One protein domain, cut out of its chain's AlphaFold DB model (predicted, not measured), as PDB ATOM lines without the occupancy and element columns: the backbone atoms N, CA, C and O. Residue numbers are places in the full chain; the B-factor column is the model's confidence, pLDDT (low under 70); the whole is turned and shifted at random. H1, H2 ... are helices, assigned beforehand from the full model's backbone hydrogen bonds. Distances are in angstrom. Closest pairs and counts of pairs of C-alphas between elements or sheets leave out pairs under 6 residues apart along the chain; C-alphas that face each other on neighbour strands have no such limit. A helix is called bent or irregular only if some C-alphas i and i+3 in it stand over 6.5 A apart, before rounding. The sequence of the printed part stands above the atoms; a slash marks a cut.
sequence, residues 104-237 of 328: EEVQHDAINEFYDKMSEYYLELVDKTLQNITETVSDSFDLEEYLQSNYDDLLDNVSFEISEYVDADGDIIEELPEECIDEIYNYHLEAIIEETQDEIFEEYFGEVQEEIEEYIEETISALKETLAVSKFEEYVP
ATOM      1  N   GLU A 104     -10.617  27.994 -36.099       53.91
ATOM      2  CA  GLU A 104     -10.920  27.118 -34.960       53.91
ATOM      3  C   GLU A 104      -9.770  27.072 -33.948       53.91
ATOM      4  O   GLU A 104     -10.032  27.131 -32.751       53.91
ATOM      5  N   GLU A 105      -8.516  27.048 -34.408       56.72
ATOM      6  CA  GLU A 105      -7.339  27.104 -33.530       56.72
ATOM      7  C   GLU A 105      -7.220  28.476 -32.858       56.72
ATOM      8  O   GLU A 105      -7.142  28.553 -31.642       56.72
ATOM      9  N   VAL A 106      -7.338  29.568 -33.622       52.00
ATOM     10  CA  VAL A 106      -7.303  30.939 -33.086       52.00
ATOM     11  C   VAL A 106      -8.447  31.188 -32.097       52.00
ATOM     12  O   VAL A 106      -8.262  31.881 -31.100       52.00
ATOM     13  N   GLN A 107      -9.634  30.629 -32.352       53.22
ATOM     14  CA  GLN A 107     -10.760  30.681 -31.419       53.22
ATOM     15  C   GLN A 107     -10.451  29.932 -30.135       53.22
ATOM     16  O   GLN A 107     -10.670  30.473 -29.057       53.22
ATOM     17  N   HIS A 108      -9.946  28.708 -30.254       59.56
ATOM     18  CA  HIS A 108      -9.603  27.889 -29.106       59.56
ATOM     19  C   HIS A 108      -8.522  28.556 -28.247       59.56
ATOM     20  O   HIS A 108      -8.703  28.675 -27.040       59.56
ATOM     21  N   ASP A 109      -7.468  29.084 -28.870       60.69
ATOM     22  CA  ASP A 109      -6.385  29.791 -28.185       60.69
ATOM     23  C   ASP A 109      -6.894  31.040 -27.459       60.69
ATOM     24  O   ASP A 109      -6.569  31.250 -26.295       60.69
ATOM     25  N   ALA A 110      -7.749  31.839 -28.103       56.62
ATOM     26  CA  ALA A 110      -8.295  33.053 -27.501       56.62
ATOM     27  C   ALA A 110      -9.247  32.761 -26.322       56.62
ATOM     28  O   ALA A 110      -9.315  33.531 -25.366       56.62
ATOM     29  N   ILE A 111      -9.981  31.646 -26.380       59.59
ATOM     30  CA  ILE A 111     -10.854  31.179 -25.295       59.59
ATOM     31  C   ILE A 111     -10.028  30.644 -24.126       59.59
ATOM     32  O   ILE A 111     -10.329  30.947 -22.973       59.59
ATOM     33  N   ASN A 112      -8.976  29.881 -24.417       66.44
ATOM     34  CA  ASN A 112      -8.061  29.390 -23.395       66.44
ATOM     35  C   ASN A 112      -7.343  30.557 -22.712       66.44
ATOM     36  O   ASN A 112      -7.359  30.624 -21.492       66.44
ATOM     37  N   GLU A 113      -6.832  31.534 -23.469       64.19
ATOM     38  CA  GLU A 113      -6.204  32.736 -22.905       64.19
ATOM     39  C   GLU A 113      -7.178  33.528 -22.018       64.19
ATOM     40  O   GLU A 113      -6.787  34.050 -20.974       64.19
ATOM     41  N   PHE A 114      -8.456  33.610 -22.406       66.62
ATOM     42  CA  PHE A 114      -9.488  34.204 -21.560       66.62
ATOM     43  C   PHE A 114      -9.626  33.441 -20.238       66.62
ATOM     44  O   PHE A 114      -9.539  34.053 -19.176       66.62
ATOM     45  N   TYR A 115      -9.798  32.119 -20.279       66.75
ATOM     46  CA  TYR A 115      -9.955  31.318 -19.066       66.75
ATOM     47  C   TYR A 115      -8.699  31.265 -18.196       66.75
ATOM     48  O   TYR A 115      -8.828  31.267 -16.974       66.75
ATOM     49  N   ASP A 116      -7.510  31.293 -18.792       70.00
ATOM     50  CA  ASP A 116      -6.239  31.369 -18.073       70.00
ATOM     51  C   ASP A 116      -6.163  32.671 -17.274       70.00
ATOM     52  O   ASP A 116      -5.966  32.636 -16.061       70.00
ATOM     53  N   LYS A 117      -6.436  33.817 -17.911       66.31
ATOM     54  CA  LYS A 117      -6.468  35.118 -17.221       66.31
ATOM     55  C   LYS A 117      -7.533  35.169 -16.131       66.31
ATOM     56  O   LYS A 117      -7.289  35.707 -15.054       66.31
ATOM     57  N   MET A 118      -8.705  34.593 -16.387       66.75
ATOM     58  CA  MET A 118      -9.763  34.501 -15.380       66.75
ATOM     59  C   MET A 118      -9.348  33.631 -14.189       66.75
ATOM     60  O   MET A 118      -9.660  33.965 -13.047       66.75
ATOM     61  N   SER A 119      -8.629  32.537 -14.439       69.44
ATOM     62  CA  SER A 119      -8.093  31.673 -13.390       69.44
ATOM     63  C   SER A 119      -6.985  32.362 -12.595       69.44
ATOM     64  O   SER A 119      -6.975  32.259 -11.372       69.44
ATOM     65  N   GLU A 120      -6.071  33.078 -13.252       73.62
ATOM     66  CA  GLU A 120      -5.040  33.881 -12.580       73.62
ATOM     67  C   GLU A 120      -5.681  34.906 -11.643       73.62
ATOM     68  O   GLU A 120      -5.345  34.972 -10.463       73.62
ATOM     69  N   TYR A 121      -6.678  35.634 -12.140       68.12
ATOM     70  CA  TYR A 121      -7.395  36.629 -11.354       68.12
ATOM     71  C   TYR A 121      -8.160  36.016 -10.171       68.12
ATOM     72  O   TYR A 121      -8.132  36.544  -9.060       68.12
ATOM     73  N   TYR A 122      -8.814  34.869 -10.386       71.44
ATOM     74  CA  TYR A 122      -9.453  34.102  -9.316       71.44
ATOM     75  C   TYR A 122      -8.454  33.743  -8.207       71.44
ATOM     76  O   TYR A 122      -8.749  33.937  -7.031       71.44
ATOM     77  N   LEU A 123      -7.261  33.261  -8.566       73.62
ATOM     78  CA  LEU A 123      -6.232  32.893  -7.592       73.62
ATOM     79  C   LEU A 123      -5.717  34.112  -6.818       73.62
ATOM     80  O   LEU A 123      -5.592  34.043  -5.599       73.62
ATOM     81  N   GLU A 124      -5.496  35.247  -7.490       75.62
ATOM     82  CA  GLU A 124      -5.108  36.497  -6.821       75.62
ATOM     83  C   GLU A 124      -6.155  36.958  -5.795       75.62
ATOM     84  O   GLU A 124      -5.812  37.446  -4.713       75.62
ATOM     85  N   LEU A 125      -7.439  36.790  -6.117       70.88
ATOM     86  CA  LEU A 125      -8.541  37.089  -5.206       70.88
ATOM     87  C   LEU A 125      -8.557  36.175  -3.991       70.88
ATOM     88  O   LEU A 125      -8.686  36.666  -2.868       70.88
ATOM     89  N   VAL A 126      -8.424  34.866  -4.210       72.06
ATOM     90  CA  VAL A 126      -8.361  33.879  -3.129       72.06
ATOM     91  C   VAL A 126      -7.193  34.195  -2.203       72.06
ATOM     92  O   VAL A 126      -7.403  34.315  -0.997       72.06
ATOM     93  N   ASP A 127      -6.002  34.444  -2.743       78.56
ATOM     94  CA  ASP A 127      -4.816  34.786  -1.954       78.56
ATOM     95  C   ASP A 127      -5.026  36.051  -1.114       78.56
ATOM     96  O   ASP A 127      -4.738  36.074   0.086       78.56
ATOM     97  N   LYS A 128      -5.572  37.112  -1.719       77.62
ATOM     98  CA  LYS A 128      -5.857  38.372  -1.018       77.62
ATOM     99  C   LYS A 128      -6.889  38.182   0.094       77.62
ATOM    100  O   LYS A 128      -6.751  38.758   1.173       77.62
ATOM    101  N   THR A 129      -7.914  37.381  -0.162       73.12
ATOM    102  CA  THR A 129      -8.941  37.035   0.820       73.12
ATOM    103  C   THR A 129      -8.356  36.238   1.978       73.12
ATOM    104  O   THR A 129      -8.541  36.624   3.130       73.12
ATOM    105  N   LEU A 130      -7.603  35.174   1.694       76.50
ATOM    106  CA  LEU A 130      -6.942  34.360   2.713       76.50
ATOM    107  C   LEU A 130      -5.989  35.201   3.563       76.50
ATOM    108  O   LEU A 130      -5.941  35.034   4.783       76.50
ATOM    109  N   GLN A 131      -5.286  36.158   2.952       83.19
ATOM    110  CA  GLN A 131      -4.466  37.116   3.684       83.19
ATOM    111  C   GLN A 131      -5.312  37.974   4.637       83.19
ATOM    112  O   GLN A 131      -4.979  38.076   5.817       83.19
ATOM    113  N   ASN A 132      -6.419  38.554   4.162       78.50
ATOM    114  CA  ASN A 132      -7.310  39.367   4.995       78.50
ATOM    115  C   ASN A 132      -7.922  38.561   6.153       78.50
ATOM    116  O   ASN A 132      -8.005  39.071   7.274       78.50
ATOM    117  N   ILE A 133      -8.335  37.312   5.902       78.75
ATOM    118  CA  ILE A 133      -8.831  36.393   6.938       78.75
ATOM    119  C   ILE A 133      -7.724  36.147   7.956       78.75
ATOM    120  O   ILE A 133      -7.938  36.369   9.142       78.75
ATOM    121  N   THR A 134      -6.526  35.773   7.506       82.75
ATOM    122  CA  THR A 134      -5.385  35.495   8.391       82.75
ATOM    123  C   THR A 134      -5.053  36.693   9.278       82.75
ATOM    124  O   THR A 134      -4.856  36.529  10.479       82.75
ATOM    125  N   GLU A 135      -5.029  37.908   8.723       83.12
ATOM    126  CA  GLU A 135      -4.802  39.137   9.492       83.12
ATOM    127  C   GLU A 135      -5.922  39.376  10.525       83.12
ATOM    128  O   GLU A 135      -5.646  39.670  11.688       83.12
ATOM    129  N   THR A 136      -7.184  39.172  10.136       80.69
ATOM    130  CA  THR A 136      -8.355  39.369  11.010       80.69
ATOM    131  C   THR A 136      -8.430  38.330  12.133       80.69
ATOM    132  O   THR A 136      -8.728  38.664  13.285       80.69
ATOM    133  N   VAL A 137      -8.136  37.069  11.822       82.12
ATOM    134  CA  VAL A 137      -8.100  35.964  12.785       82.12
ATOM    135  C   VAL A 137      -6.931  36.156  13.737       82.12
ATOM    136  O   VAL A 137      -7.129  36.109  14.946       82.12
ATOM    137  N   SER A 138      -5.741  36.491  13.230       82.62
ATOM    138  CA  SER A 138      -4.576  36.768  14.074       82.62
ATOM    139  C   SER A 138      -4.830  37.891  15.084       82.62
ATOM    140  O   SER A 138      -4.322  37.820  16.201       82.62
ATOM    141  N   ASP A 139      -5.588  38.924  14.709       80.31
ATOM    142  CA  ASP A 139      -5.919  40.045  15.598       80.31
ATOM    143  C   ASP A 139      -6.981  39.692  16.652       80.31
ATOM    144  O   ASP A 139      -7.073  40.364  17.687       80.31
ATOM    145  N   SER A 140      -7.796  38.667  16.395       82.88
ATOM    146  CA  SER A 140      -8.920  38.269  17.252       82.88
ATOM    147  C   SER A 140      -8.708  36.951  18.001       82.88
ATOM    148  O   SER A 140      -9.500  36.642  18.890       82.88
ATOM    149  N   PHE A 141      -7.636  36.211  17.700       90.62
ATOM    150  CA  PHE A 141      -7.345  34.919  18.310       90.62
ATOM    151  C   PHE A 141      -7.012  35.045  19.802       90.62
ATOM    152  O   PHE A 141      -5.986  35.608  20.197       90.62
ATOM    153  N   ASP A 142      -7.874  34.456  20.629       92.25
ATOM    154  CA  ASP A 142      -7.660  34.263  22.058       92.25
ATOM    155  C   ASP A 142      -7.527  32.762  22.348       92.25
ATOM    156  O   ASP A 142      -8.495  32.002  22.279       92.25
ATOM    157  N   LEU A 143      -6.300  32.337  22.662       92.31
ATOM    158  CA  LEU A 143      -5.969  30.935  22.911       92.31
ATOM    159  C   LEU A 143      -6.770  30.345  24.081       92.31
ATOM    160  O   LEU A 143      -7.207  29.201  23.990       92.31
ATOM    161  N   GLU A 144      -6.962  31.091  25.174       91.69
ATOM    162  CA  GLU A 144      -7.669  30.569  26.351       91.69
ATOM    163  C   GLU A 144      -9.159  30.374  26.040       91.69
ATOM    164  O   GLU A 144      -9.721  29.320  26.338       91.69
ATOM    165  N   GLU A 145      -9.793  31.352  25.387       93.12
ATOM    166  CA  GLU A 145     -11.205  31.254  24.992       93.12
ATOM    167  C   GLU A 145     -11.438  30.135  23.963       93.12
ATOM    168  O   GLU A 145     -12.426  29.392  24.053       93.12
ATOM    169  N   TYR A 146     -10.510  29.976  23.014       92.94
ATOM    170  CA  TYR A 146     -10.591  28.940  21.992       92.94
ATOM    171  C   TYR A 146     -10.452  27.533  22.585       92.94
ATOM    172  O   TYR A 146     -11.269  26.664  22.273       92.94
ATOM    173  N   LEU A 147      -9.489  27.322  23.492       92.69
ATOM    174  CA  LEU A 147      -9.304  26.052  24.201       92.69
ATOM    175  C   LEU A 147     -10.547  25.662  25.010       92.69
ATOM    176  O   LEU A 147     -11.001  24.525  24.920       92.69
ATOM    177  N   GLN A 148     -11.144  26.603  25.746       93.12
ATOM    178  CA  GLN A 148     -12.364  26.358  26.529       93.12
ATOM    179  C   GLN A 148     -13.563  25.949  25.673       93.12
ATOM    180  O   GLN A 148     -14.424  25.192  26.125       93.12
ATOM    181  N   SER A 149     -13.630  26.449  24.441       93.25
ATOM    182  CA  SER A 149     -14.763  26.204  23.551       93.25
ATOM    183  C   SER A 149     -14.581  24.962  22.675       93.25
ATOM    184  O   SER A 149     -15.581  24.375  22.273       93.25
ATOM    185  N   ASN A 150     -13.336  24.548  22.408       92.38
ATOM    186  CA  ASN A 150     -13.008  23.539  21.391       92.38
ATOM    187  C   ASN A 150     -12.116  22.398  21.911       92.38
ATOM    188  O   ASN A 150     -11.550  21.656  21.116       92.38
ATOM    189  N   TYR A 151     -11.966  22.234  23.230       91.69
ATOM    190  CA  TYR A 151     -11.102  21.199  23.816       91.69
ATOM    191  C   TYR A 151     -11.392  19.784  23.284       91.69
ATOM    192  O   TYR A 151     -10.464  19.060  22.921       91.69
ATOM    193  N   ASP A 152     -12.671  19.400  23.224       92.38
ATOM    194  CA  ASP A 152     -13.079  18.070  22.754       92.38
ATOM    195  C   ASP A 152     -12.719  17.850  21.276       92.38
ATOM    196  O   ASP A 152     -12.288  16.759  20.915       92.38
ATOM    197  N   ASP A 153     -12.829  18.886  20.442       91.88
ATOM    198  CA  ASP A 153     -12.473  18.798  19.025       91.88
ATOM    199  C   ASP A 153     -10.949  18.770  18.842       91.88
ATOM    200  O   ASP A 153     -10.423  17.984  18.054       91.88
ATOM    201  N   LEU A 154     -10.209  19.565  19.615       91.19
ATOM    202  CA  LEU A 154      -8.747  19.593  19.564       91.19
ATOM    203  C   LEU A 154      -8.118  18.268  20.009       91.19
ATOM    204  O   LEU A 154      -7.074  17.898  19.480       91.19
ATOM    205  N   LEU A 155      -8.747  17.531  20.932       90.75
ATOM    206  CA  LEU A 155      -8.274  16.216  21.388       90.75
ATOM    207  C   LEU A 155      -8.070  15.210  20.251       90.75
ATOM    208  O   LEU A 155      -7.159  14.383  20.335       90.75
ATOM    209  N   ASP A 156      -8.922  15.267  19.228       90.25
ATOM    210  CA  ASP A 156      -8.916  14.316  18.117       90.25
ATOM    211  C   ASP A 156      -8.147  14.837  16.889       90.25
ATOM    212  O   ASP A 156      -7.760  14.034  16.036       90.25
ATOM    213  N   ASN A 157      -7.911  16.150  16.801       89.50
ATOM    214  CA  ASN A 157      -7.424  16.789  15.576       89.50
ATOM    215  C   ASN A 157      -6.005  17.370  15.656       89.50
ATOM    216  O   ASN A 157      -5.384  17.554  14.612       89.50
ATOM    217  N   VAL A 158      -5.454  17.609  16.851       90.75
ATOM    218  CA  VAL A 158      -4.047  18.031  16.982       90.75
ATOM    219  C   VAL A 158      -3.108  16.830  17.109       90.75
ATOM    220  O   VAL A 158      -3.456  15.766  17.620       90.75
ATOM    221  N   SER A 159      -1.876  16.993  16.643       89.94
ATOM    222  CA  SER A 159      -0.864  15.939  16.574       89.94
ATOM    223  C   SER A 159      -0.226  15.590  17.924       89.94
ATOM    224  O   SER A 159       0.457  14.565  18.042       89.94
ATOM    225  N   PHE A 160      -0.440  16.422  18.946       91.75
ATOM    226  CA  PHE A 160       0.118  16.266  20.287       91.75
ATOM    227  C   PHE A 160      -0.949  15.923  21.334       91.75
ATOM    228  O   PHE A 160      -2.140  16.160  21.160       91.75
ATOM    229  N   GLU A 161      -0.515  15.373  22.471       92.19
ATOM    230  CA  GLU A 161      -1.421  15.055  23.577       92.19
ATOM    231  C   GLU A 161      -1.831  16.336  24.325       92.19
ATOM    232  O   GLU A 161      -1.241  16.700  25.340       92.19
ATOM    233  N   ILE A 162      -2.876  17.020  23.843       90.94
ATOM    234  CA  ILE A 162      -3.362  18.280  24.435       90.94
ATOM    235  C   ILE A 162      -3.723  18.149  25.923       90.94
ATOM    236  O   ILE A 162      -3.490  19.073  26.702       90.94
ATOM    237  N   SER A 163      -4.179  16.963  26.345       92.12
ATOM    238  CA  SER A 163      -4.507  16.654  27.745       92.12
ATOM    239  C   SER A 163      -3.313  16.693  28.715       92.12
ATOM    240  O   SER A 163      -3.513  16.657  29.930       92.12
ATOM    241  N   GLU A 164      -2.073  16.741  28.209       94.00
ATOM    242  CA  GLU A 164      -0.885  16.983  29.041       94.00
ATOM    243  C   GLU A 164      -0.792  18.450  29.493       94.00
ATOM    244  O   GLU A 164      -0.275  18.722  30.575       94.00
ATOM    245  N   TYR A 165      -1.331  19.382  28.698       94.38
ATOM    246  CA  TYR A 165      -1.174  20.827  28.888       94.38
ATOM    247  C   TYR A 165      -2.458  21.534  29.302       94.38
ATOM    248  O   TYR A 165      -2.397  22.562  29.975       94.38
ATOM    249  N   VAL A 166      -3.609  20.991  28.915       93.75
ATOM    250  CA  VAL A 166      -4.929  21.594  29.101       93.75
ATOM    251  C   VAL A 166      -5.839  20.571  29.775       93.75
ATOM    252  O   VAL A 166      -5.818  19.390  29.423       93.75
ATOM    253  N   ASP A 167      -6.604  20.988  30.781       92.62
ATOM    254  CA  ASP A 167      -7.591  20.111  31.405       92.62
ATOM    255  C   ASP A 167      -8.913  20.053  30.620       92.62
ATOM    256  O   ASP A 167      -9.105  20.729  29.615       92.62
ATOM    257  N   ALA A 168      -9.843  19.213  31.077       91.25
ATOM    258  CA  ALA A 168     -11.118  19.003  30.392       91.25
ATOM    259  C   ALA A 168     -12.068  20.217  30.419       91.25
ATOM    260  O   ALA A 168     -13.082  20.186  29.728       91.25
ATOM    261  N   ASP A 169     -11.780  21.240  31.229       90.19
ATOM    262  CA  ASP A 169     -12.520  22.505  31.223       90.19
ATOM    263  C   ASP A 169     -11.875  23.523  30.250       90.19
ATOM    264  O   ASP A 169     -12.394  24.626  30.088       90.19
ATOM    265  N   GLY A 170     -10.773  23.149  29.582       89.06
ATOM    266  CA  GLY A 170     -10.010  24.002  28.671       89.06
ATOM    267  C   GLY A 170      -8.996  24.908  29.371       89.06
ATOM    268  O   GLY A 170      -8.422  25.787  28.728       89.06
ATOM    269  N   ASP A 171      -8.755  24.713  30.672       92.75
ATOM    270  CA  ASP A 171      -7.798  25.519  31.426       92.75
ATOM    271  C   ASP A 171      -6.367  24.990  31.231       92.75
ATOM    272  O   ASP A 171      -6.087  23.796  31.368       92.75
ATOM    273  N   ILE A 172      -5.427  25.898  30.955       92.25
ATOM    274  CA  ILE A 172      -4.005  25.567  30.796       92.25
ATOM    275  C   ILE A 172      -3.416  25.172  32.163       92.25
ATOM    276  O   ILE A 172      -3.274  25.998  33.073       92.25
ATOM    277  N   ILE A 173      -3.039  23.901  32.308       94.00
ATOM    278  CA  ILE A 173      -2.445  23.315  33.519       94.00
ATOM    279  C   ILE A 173      -0.915  23.196  33.448       94.00
ATOM    280  O   ILE A 173      -0.260  23.158  34.496       94.00
ATOM    281  N   GLU A 174      -0.343  23.188  32.243       92.81
ATOM    282  CA  GLU A 174       1.099  23.234  31.980       92.81
ATOM    283  C   GLU A 174       1.394  24.168  30.793       92.81
ATOM    284  O   GLU A 174       0.564  24.337  29.909       92.81
ATOM    285  N   GLU A 175       2.556  24.831  30.795       92.75
ATOM    286  CA  GLU A 175       2.924  25.800  29.752       92.75
ATOM    287  C   GLU A 175       2.964  25.123  28.374       92.75
ATOM    288  O   GLU A 175       3.756  24.204  28.158       92.75
ATOM    289  N   LEU A 176       2.114  25.589  27.453       92.75
ATOM    290  CA  LEU A 176       2.068  25.101  26.077       92.75
ATOM    291  C   LEU A 176       3.349  25.506  25.328       92.75
ATOM    292  O   LEU A 176       3.686  26.694  25.294       92.75
ATOM    293  N   PRO A 177       4.064  24.551  24.705       94.25
ATOM    294  CA  PRO A 177       5.151  24.858  23.787       94.25
ATOM    295  C   PRO A 177       4.664  25.720  22.619       94.25
ATOM    296  O   PRO A 177       3.538  25.562  22.159       94.25
ATOM    297  N   GLU A 178       5.537  26.580  22.094       93.50
ATOM    298  CA  GLU A 178       5.230  27.457  20.950       93.50
ATOM    299  C   GLU A 178       4.715  26.658  19.740       93.50
ATOM    300  O   GLU A 178       3.695  27.011  19.170       93.50
ATOM    301  N   GLU A 179       5.320  25.499  19.452       92.25
ATOM    302  CA  GLU A 179       4.883  24.590  18.377       92.25
ATOM    303  C   GLU A 179       3.435  24.090  18.564       92.25
ATOM    304  O   GLU A 179       2.705  23.943  17.590       92.25
ATOM    305  N   CYS A 180       2.998  23.868  19.809       93.31
ATOM    306  CA  CYS A 180       1.623  23.465  20.116       93.31
ATOM    307  C   CYS A 180       0.642  24.630  19.945       93.31
ATOM    308  O   CYS A 180      -0.479  24.428  19.490       93.31
ATOM    309  N   ILE A 181       1.058  25.846  20.314       93.12
ATOM    310  CA  ILE A 181       0.253  27.059  20.130       93.12
ATOM    311  C   ILE A 181       0.074  27.339  18.638       93.12
ATOM    312  O   ILE A 181      -1.045  27.606  18.210       93.12
ATOM    313  N   ASP A 182       1.149  27.226  17.855       92.38
ATOM    314  CA  ASP A 182       1.117  27.394  16.403       92.38
ATOM    315  C   ASP A 182       0.189  26.365  15.748       92.38
ATOM    316  O   ASP A 182      -0.589  26.709  14.864       92.38
ATOM    317  N   GLU A 183       0.225  25.107  16.195       93.94
ATOM    318  CA  GLU A 183      -0.668  24.068  15.681       93.94
ATOM    319  C   GLU A 183      -2.141  24.335  16.022       93.94
ATOM    320  O   GLU A 183      -2.990  24.245  15.139       93.94
ATOM    321  N   ILE A 184      -2.451  24.730  17.264       93.38
ATOM    322  CA  ILE A 184      -3.817  25.117  17.656       93.38
ATOM    323  C   ILE A 184      -4.287  26.330  16.840       93.38
ATOM    324  O   ILE A 184      -5.431  26.364  16.390       93.38
ATOM    325  N   TYR A 185      -3.414  27.320  16.642       92.88
ATOM    326  CA  TYR A 185      -3.713  28.496  15.831       92.88
ATOM    327  C   TYR A 185      -3.981  28.122  14.371       92.88
ATOM    328  O   TYR A 185      -4.952  28.603  13.796       92.88
ATOM    329  N   ASN A 186      -3.166  27.246  13.780       90.69
ATOM    330  CA  ASN A 186      -3.374  26.786  12.408       90.69
ATOM    331  C   ASN A 186      -4.685  26.012  12.275       90.69
ATOM    332  O   ASN A 186      -5.433  26.278  11.345       90.69
ATOM    333  N   TYR A 187      -5.010  25.140  13.232       90.31
ATOM    334  CA  TYR A 187      -6.290  24.433  13.238       90.31
ATOM    335  C   TYR A 187      -7.483  25.400  13.340       90.31
ATOM    336  O   TYR A 187      -8.468  25.269  12.617       90.31
ATOM    337  N   HIS A 188      -7.383  26.423  14.193       89.75
ATOM    338  CA  HIS A 188      -8.390  27.481  14.283       89.75
ATOM    339  C   HIS A 188      -8.533  28.263  12.972       89.75
ATOM    340  O   HIS A 188      -9.649  28.532  12.526       89.75
ATOM    341  N   LEU A 189      -7.404  28.629  12.365       86.62
ATOM    342  CA  LEU A 189      -7.360  29.359  11.107       86.62
ATOM    343  C   LEU A 189      -7.958  28.531   9.967       86.62
ATOM    344  O   LEU A 189      -8.739  29.075   9.199       86.62
ATOM    345  N   GLU A 190      -7.643  27.239   9.880       85.44
ATOM    346  CA  GLU A 190      -8.214  26.313   8.895       85.44
ATOM    347  C   GLU A 190      -9.732  26.197   9.054       85.44
ATOM    348  O   GLU A 190     -10.445  26.359   8.070       85.44
ATOM    349  N   ALA A 191     -10.231  26.029  10.283       83.56
ATOM    350  CA  ALA A 191     -11.668  25.963  10.545       83.56
ATOM    351  C   ALA A 191     -12.398  27.261  10.150       83.56
ATOM    352  O   ALA A 191     -13.452  27.211   9.522       83.56
ATOM    353  N   ILE A 192     -11.828  28.432  10.469       80.88
ATOM    354  CA  ILE A 192     -12.401  29.715  10.038       80.88
ATOM    355  C   ILE A 192     -12.319  29.861   8.526       80.88
ATOM    356  O   ILE A 192     -13.280  30.328   7.925       80.88
ATOM    357  N   ILE A 193     -11.188  29.513   7.906       75.94
ATOM    358  CA  ILE A 193     -11.061  29.572   6.453       75.94
ATOM    359  C   ILE A 193     -12.154  28.713   5.841       75.94
ATOM    360  O   ILE A 193     -12.899  29.264   5.055       75.94
ATOM    361  N   GLU A 194     -12.327  27.456   6.246       74.88
ATOM    362  CA  GLU A 194     -13.351  26.554   5.711       74.88
ATOM    363  C   GLU A 194     -14.777  27.104   5.898       74.88
ATOM    364  O   GLU A 194     -15.541  27.172   4.936       74.88
ATOM    365  N   GLU A 195     -15.130  27.582   7.098       71.56
ATOM    366  CA  GLU A 195     -16.462  28.145   7.376       71.56
ATOM    367  C   GLU A 195     -16.728  29.456   6.627       71.56
ATOM    368  O   GLU A 195     -17.838  29.704   6.154       71.56
ATOM    369  N   THR A 196     -15.712  30.311   6.528       65.12
ATOM    370  CA  THR A 196     -15.852  31.649   5.947       65.12
ATOM    371  C   THR A 196     -15.535  31.657   4.457       65.12
ATOM    372  O   THR A 196     -15.802  32.659   3.801       65.12
ATOM    373  N   GLN A 197     -14.981  30.571   3.899       61.38
ATOM    374  CA  GLN A 197     -14.658  30.466   2.480       61.38
ATOM    375  C   GLN A 197     -15.938  30.684   1.689       61.38
ATOM    376  O   GLN A 197     -16.027  31.654   0.955       61.38
ATOM    377  N   ASP A 198     -16.977  29.887   1.900       61.81
ATOM    378  CA  ASP A 198     -18.198  30.028   1.106       61.81
ATOM    379  C   ASP A 198     -18.912  31.380   1.326       61.81
ATOM    380  O   ASP A 198     -19.358  31.987   0.353       61.81
ATOM    381  N   GLU A 199     -18.938  31.927   2.551       56.78
ATOM    382  CA  GLU A 199     -19.561  33.237   2.832       56.78
ATOM    383  C   GLU A 199     -18.780  34.420   2.229       56.78
ATOM    384  O   GLU A 199     -19.371  35.335   1.652       56.78
ATOM    385  N   ILE A 200     -17.446  34.408   2.307       51.12
ATOM    386  CA  ILE A 200     -16.604  35.440   1.688       51.12
ATOM    387  C   ILE A 200     -16.595  35.289   0.171       51.12
ATOM    388  O   ILE A 200     -16.587  36.291  -0.542       51.12
ATOM    389  N   PHE A 201     -16.631  34.060  -0.340       54.03
ATOM    390  CA  PHE A 201     -16.826  33.814  -1.760       54.03
ATOM    391  C   PHE A 201     -18.186  34.342  -2.245       54.03
ATOM    392  O   PHE A 201     -18.279  34.772  -3.384       54.03
ATOM    393  N   GLU A 202     -19.236  34.395  -1.430       55.91
ATOM    394  CA  GLU A 202     -20.469  35.092  -1.827       55.91
ATOM    395  C   GLU A 202     -20.346  36.628  -1.711       55.91
ATOM    396  O   GLU A 202     -20.804  37.355  -2.596       55.91
ATOM    397  N   GLU A 203     -19.720  37.151  -0.650       47.31
ATOM    398  CA  GLU A 203     -19.679  38.596  -0.360       47.31
ATOM    399  C   GLU A 203     -18.640  39.369  -1.194       47.31
ATOM    400  O   GLU A 203     -18.964  40.395  -1.800       47.31
ATOM    401  N   TYR A 204     -17.398  38.882  -1.288       48.69
ATOM    402  CA  TYR A 204     -16.343  39.539  -2.069       48.69
ATOM    403  C   TYR A 204     -16.564  39.402  -3.572       48.69
ATOM    404  O   TYR A 204     -16.175  40.301  -4.314       48.69
ATOM    405  N   PHE A 205     -17.224  38.340  -4.039       50.47
ATOM    406  CA  PHE A 205     -17.610  38.275  -5.447       50.47
ATOM    407  C   PHE A 205     -18.653  39.326  -5.794       50.47
ATOM    408  O   PHE A 205     -18.596  39.831  -6.903       50.47
ATOM    409  N   GLY A 206     -19.518  39.731  -4.858       48.47
ATOM    410  CA  GLY A 206     -20.444  40.844  -5.064       48.47
ATOM    411  C   GLY A 206     -19.765  42.221  -5.136       48.47
ATOM    412  O   GLY A 206     -20.225  43.091  -5.871       48.47
ATOM    413  N   GLU A 207     -18.671  42.442  -4.397       43.41
ATOM    414  CA  GLU A 207     -17.941  43.724  -4.413       43.41
ATOM    415  C   GLU A 207     -16.888  43.813  -5.525       43.41
ATOM    416  O   GLU A 207     -16.680  44.884  -6.093       43.41
ATOM    417  N   VAL A 208     -16.238  42.698  -5.861       43.62
ATOM    418  CA  VAL A 208     -15.268  42.620  -6.963       43.62
ATOM    419  C   VAL A 208     -15.978  42.351  -8.299       43.62
ATOM    420  O   VAL A 208     -15.383  42.558  -9.355       43.62
ATOM    421  N   GLN A 209     -17.272  41.998  -8.261       49.47
ATOM    422  CA  GLN A 209     -18.135  41.808  -9.426       49.47
ATOM    423  C   GLN A 209     -18.024  42.957 -10.411       49.47
ATOM    424  O   GLN A 209     -17.872  42.697 -11.584       49.47
ATOM    425  N   GLU A 210     -18.060  44.215  -9.963       55.72
ATOM    426  CA  GLU A 210     -18.090  45.362 -10.881       55.72
ATOM    427  C   GLU A 210     -16.773  45.518 -11.668       55.72
ATOM    428  O   GLU A 210     -16.807  45.735 -12.877       55.72
ATOM    429  N   GLU A 211     -15.609  45.368 -11.020       55.31
ATOM    430  CA  GLU A 211     -14.296  45.462 -11.691       55.31
ATOM    431  C   GLU A 211     -14.032  44.244 -12.592       55.31
ATOM    432  O   GLU A 211     -13.474  44.362 -13.685       55.31
ATOM    433  N   ILE A 212     -14.473  43.070 -12.141       52.56
ATOM    434  CA  ILE A 212     -14.461  41.821 -12.899       52.56
ATOM    435  C   ILE A 212     -15.371  41.907 -14.117       52.56
ATOM    436  O   ILE A 212     -14.965  41.523 -15.208       52.56
ATOM    437  N   GLU A 213     -16.604  42.370 -13.934       57.62
ATOM    438  CA  GLU A 213     -17.603  42.523 -14.981       57.62
ATOM    439  C   GLU A 213     -17.075  43.489 -16.027       57.62
ATOM    440  O   GLU A 213     -17.132  43.165 -17.206       57.62
ATOM    441  N   GLU A 214     -16.460  44.602 -15.617       63.31
ATOM    442  CA  GLU A 214     -15.832  45.550 -16.538       63.31
ATOM    443  C   GLU A 214     -14.677  44.900 -17.326       63.31
ATOM    444  O   GLU A 214     -14.658  44.969 -18.556       63.31
ATOM    445  N   TYR A 215     -13.759  44.184 -16.663       61.00
ATOM    446  CA  TYR A 215     -12.653  43.490 -17.337       61.00
ATOM    447  C   TYR A 215     -13.127  42.372 -18.281       61.00
ATOM    448  O   TYR A 215     -12.626  42.218 -19.403       61.00
ATOM    449  N   ILE A 216     -14.106  41.582 -17.836       57.19
ATOM    450  CA  ILE A 216     -14.722  40.514 -18.615       57.19
ATOM    451  C   ILE A 216     -15.466  41.113 -19.804       57.19
ATOM    452  O   ILE A 216     -15.278  40.634 -20.919       57.19
ATOM    453  N   GLU A 217     -16.261  42.166 -19.617       62.88
ATOM    454  CA  GLU A 217     -16.977  42.859 -20.691       62.88
ATOM    455  C   GLU A 217     -16.012  43.439 -21.727       62.88
ATOM    456  O   GLU A 217     -16.259  43.298 -22.931       62.88
ATOM    457  N   GLU A 218     -14.900  44.045 -21.298       63.34
ATOM    458  CA  GLU A 218     -13.855  44.550 -22.193       63.34
ATOM    459  C   GLU A 218     -13.187  43.413 -22.977       63.34
ATOM    460  O   GLU A 218     -13.066  43.491 -24.205       63.34
ATOM    461  N   THR A 219     -12.818  42.322 -22.303       57.09
ATOM    462  CA  THR A 219     -12.152  41.172 -22.933       57.09
ATOM    463  C   THR A 219     -13.093  40.429 -23.884       57.09
ATOM    464  O   THR A 219     -12.718  40.102 -25.011       57.09
ATOM    465  N   ILE A 220     -14.355  40.240 -23.492       59.78
ATOM    466  CA  ILE A 220     -15.437  39.714 -24.334       59.78
ATOM    467  C   ILE A 220     -15.660  40.611 -25.546       59.78
ATOM    468  O   ILE A 220     -15.861  40.108 -26.651       59.78
ATOM    469  N   SER A 221     -15.645  41.930 -25.363       64.00
ATOM    470  CA  SER A 221     -15.812  42.880 -26.463       64.00
ATOM    471  C   SER A 221     -14.651  42.780 -27.452       64.00
ATOM    472  O   SER A 221     -14.895  42.685 -28.655       64.00
ATOM    473  N   ALA A 222     -13.410  42.686 -26.967       61.62
ATOM    474  CA  ALA A 222     -12.235  42.451 -27.805       61.62
ATOM    475  C   ALA A 222     -12.306  41.097 -28.544       61.62
ATOM    476  O   ALA A 222     -12.030  41.017 -29.744       61.62
ATOM    477  N   LEU A 223     -12.763  40.034 -27.875       56.91
ATOM    478  CA  LEU A 223     -12.983  38.725 -28.497       56.91
ATOM    479  C   LEU A 223     -14.083  38.772 -29.568       56.91
ATOM    480  O   LEU A 223     -13.906  38.205 -30.645       56.91
ATOM    481  N   LYS A 224     -15.190  39.489 -29.330       58.06
ATOM    482  CA  LYS A 224     -16.278  39.692 -30.309       58.06
ATOM    483  C   LYS A 224     -15.821  40.449 -31.554       58.06
ATOM    484  O   LYS A 224     -16.358  40.212 -32.634       58.06
ATOM    485  N   GLU A 225     -14.855  41.355 -31.423       60.38
ATOM    486  CA  GLU A 225     -14.246  42.039 -32.571       60.38
ATOM    487  C   GLU A 225     -13.327  41.115 -33.384       60.38
ATOM    488  O   GLU A 225     -13.149  41.324 -34.586       60.38
ATOM    489  N   THR A 226     -12.789  40.072 -32.748       52.19
ATOM    490  CA  THR A 226     -11.805  39.152 -33.337       52.19
ATOM    491  C   THR A 226     -12.450  37.876 -33.899       52.19
ATOM    492  O   THR A 226     -11.930  37.273 -34.839       52.19
ATOM    493  N   LEU A 227     -13.608  37.467 -33.369       50.78
ATOM    494  CA  LEU A 227     -14.282  36.208 -33.694       50.78
ATOM    495  C   LEU A 227     -15.593  36.422 -34.466       50.78
ATOM    496  O   LEU A 227     -16.337  37.375 -34.249       50.78
ATOM    497  N   ALA A 228     -15.941  35.488 -35.359       55.31
ATOM    498  CA  ALA A 228     -17.272  35.471 -35.964       55.31
ATOM    499  C   ALA A 228     -18.345  35.225 -34.879       55.31
ATOM    500  O   ALA A 228     -18.324  34.189 -34.215       55.31
ATOM    501  N   VAL A 229     -19.307  36.151 -34.751       51.03
ATOM    502  CA  VAL A 229     -20.362  36.189 -33.708       51.03
ATOM    503  C   VAL A 229     -21.020  34.827 -33.434       51.03
ATOM    504  O   VAL A 229     -21.220  34.465 -32.283       51.03
ATOM    505  N   SER A 230     -21.300  34.028 -34.469       47.06
ATOM    506  CA  SER A 230     -21.994  32.738 -34.324       47.06
ATOM    507  C   SER A 230     -21.177  31.621 -33.665       47.06
ATOM    508  O   SER A 230     -21.765  30.643 -33.229       47.06
ATOM    509  N   LYS A 231     -19.841  31.718 -33.661       49.38
ATOM    510  CA  LYS A 231     -18.940  30.768 -32.983       49.38
ATOM    511  C   LYS A 231     -18.611  31.259 -31.570       49.38
ATOM    512  O   LYS A 231     -18.471  30.455 -30.664       49.38
ATOM    513  N   PHE A 232     -18.546  32.574 -31.365       50.03
ATOM    514  CA  PHE A 232     -18.360  33.170 -30.043       50.03
ATOM    515  C   PHE A 232     -19.461  32.747 -29.059       50.03
ATOM    516  O   PHE A 232     -19.163  32.263 -27.976       50.03
ATOM    517  N   GLU A 233     -20.723  32.827 -29.488       52.66
ATOM    518  CA  GLU A 233     -21.886  32.393 -28.699       52.66
ATOM    519  C   GLU A 233     -21.923  30.873 -28.427       52.66
ATOM    520  O   GLU A 233     -22.660  30.434 -27.551       52.66
ATOM    521  N   GLU A 234     -21.159  30.062 -29.171       54.38
ATOM    522  CA  GLU A 234     -21.086  28.601 -28.989       54.38
ATOM    523  C   GLU A 234     -20.100  28.199 -27.881       54.38
ATOM    524  O   GLU A 234     -20.338  27.203 -27.204       54.38
ATOM    525  N   TYR A 235     -19.017  28.964 -27.686       51.59
ATOM    526  CA  TYR A 235     -17.918  28.591 -26.783       51.59
ATOM    527  C   TYR A 235     -17.648  29.586 -25.646       51.59
ATOM    528  O   TYR A 235     -16.996  29.213 -24.675       51.59
ATOM    529  N   VAL A 236     -18.128  30.833 -25.739       52.66
ATOM    530  CA  VAL A 236     -17.998  31.837 -24.677       52.66
ATOM    531  C   VAL A 236     -19.401  32.276 -24.247       52.66
ATOM    532  O   VAL A 236     -20.064  33.055 -24.936       52.66
ATOM    533  N   PRO A 237     -19.895  31.777 -23.112       55.28
ATOM    534  CA  PRO A 237     -21.227  32.078 -22.616       55.28
ATOM    535  C   PRO A 237     -21.201  33.421 -21.889       55.28
ATOM    536  O   PRO A 237     -21.033  33.519 -20.679       55.28
TER     537      PRO A 237
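This is residues 104 to 237 of the 328 residues of an uncharacterized protein of Epulopiscium sp. Nele67-Bin005 (UniProt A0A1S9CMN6). A long rod: straight H1 and the bent H3 run back along each other, with H2 and the loop of residues 158 to 177 making a head at one end and short H4 at the other. H3a crosses H1 near the head, and H3b returns toward the beginning of H1. The 134 printed residues hold four named helices, H1, H2, H3 and H4 in that order, and no named strand; the class is all helix. The whole is extended, with a radius of gyration of the C-alphas of 23.2 A and spans of 72 by 27 by 21 A.

H1, residues 104 to 140, begins at C-alpha 104 (-10.920, 27.118, -34.960) and is 53.4 A long. H2, residues 143 to 157, spans 16.0 A and is irregular: C-alphas 149 and 152 are 8.3 A apart. H3, residues 178 to 226, was assigned as one helix by its hydrogen bonds but is bent: C-alphas 195 and 198 are 6.8 A apart. Its arms are H3a, residues 178 to 195, 25.6 A, and H3b, residues 198 to 226, 36.2 A. H3b is irregular, C-alphas 207 and 210 being 6.7 A apart, with a kink of 61 degrees near residue 208. H4, residues 229 to 235, spans 10.6 A and ends at C-alpha 235 (-17.918, 28.591, -26.783).

H1, with residues 130 to 137 alone, touches H3a at a steep tilt of 54 degrees, opposite ways; the closest C-alphas, of Val 137 and Leu 189, are 6.9 A apart. H1 and H3b only just touch, with 3 pairs of C-alphas within 8 A, closest Ala 110 and Leu 223 at 7.4 A, at a shallow tilt of 24 degrees, opposite ways. H2 and H3a only just touch, also with 3 pairs, closest Leu 154 and Ile 184 at 7.6 A, about perpendicular at 84 degrees. The helix packing is only just mostly crossed, with 1 of these 3 touching pairs at a shallow tilt. H4 is close to but not clearly touching H3b, closest C-alphas Lys 224 and Phe 232 at 6.9 A. H2 and H4 are apart. Every O i to N i+4 pair is within hydrogen-bond range in H1 and H3a, against 8 of 11 in H2, 21 of 25 in H3b and 2 of 3 in H4.

The two C-alphas farthest apart, of Ile 173 and Ala 228, are 72.1 A apart. The printed part has no cut; the link H2 to H3 is long, 20 residues. Mean pLDDT of the printed part is 73.9, and 58 residues are under 70, among them residues 196 to 237.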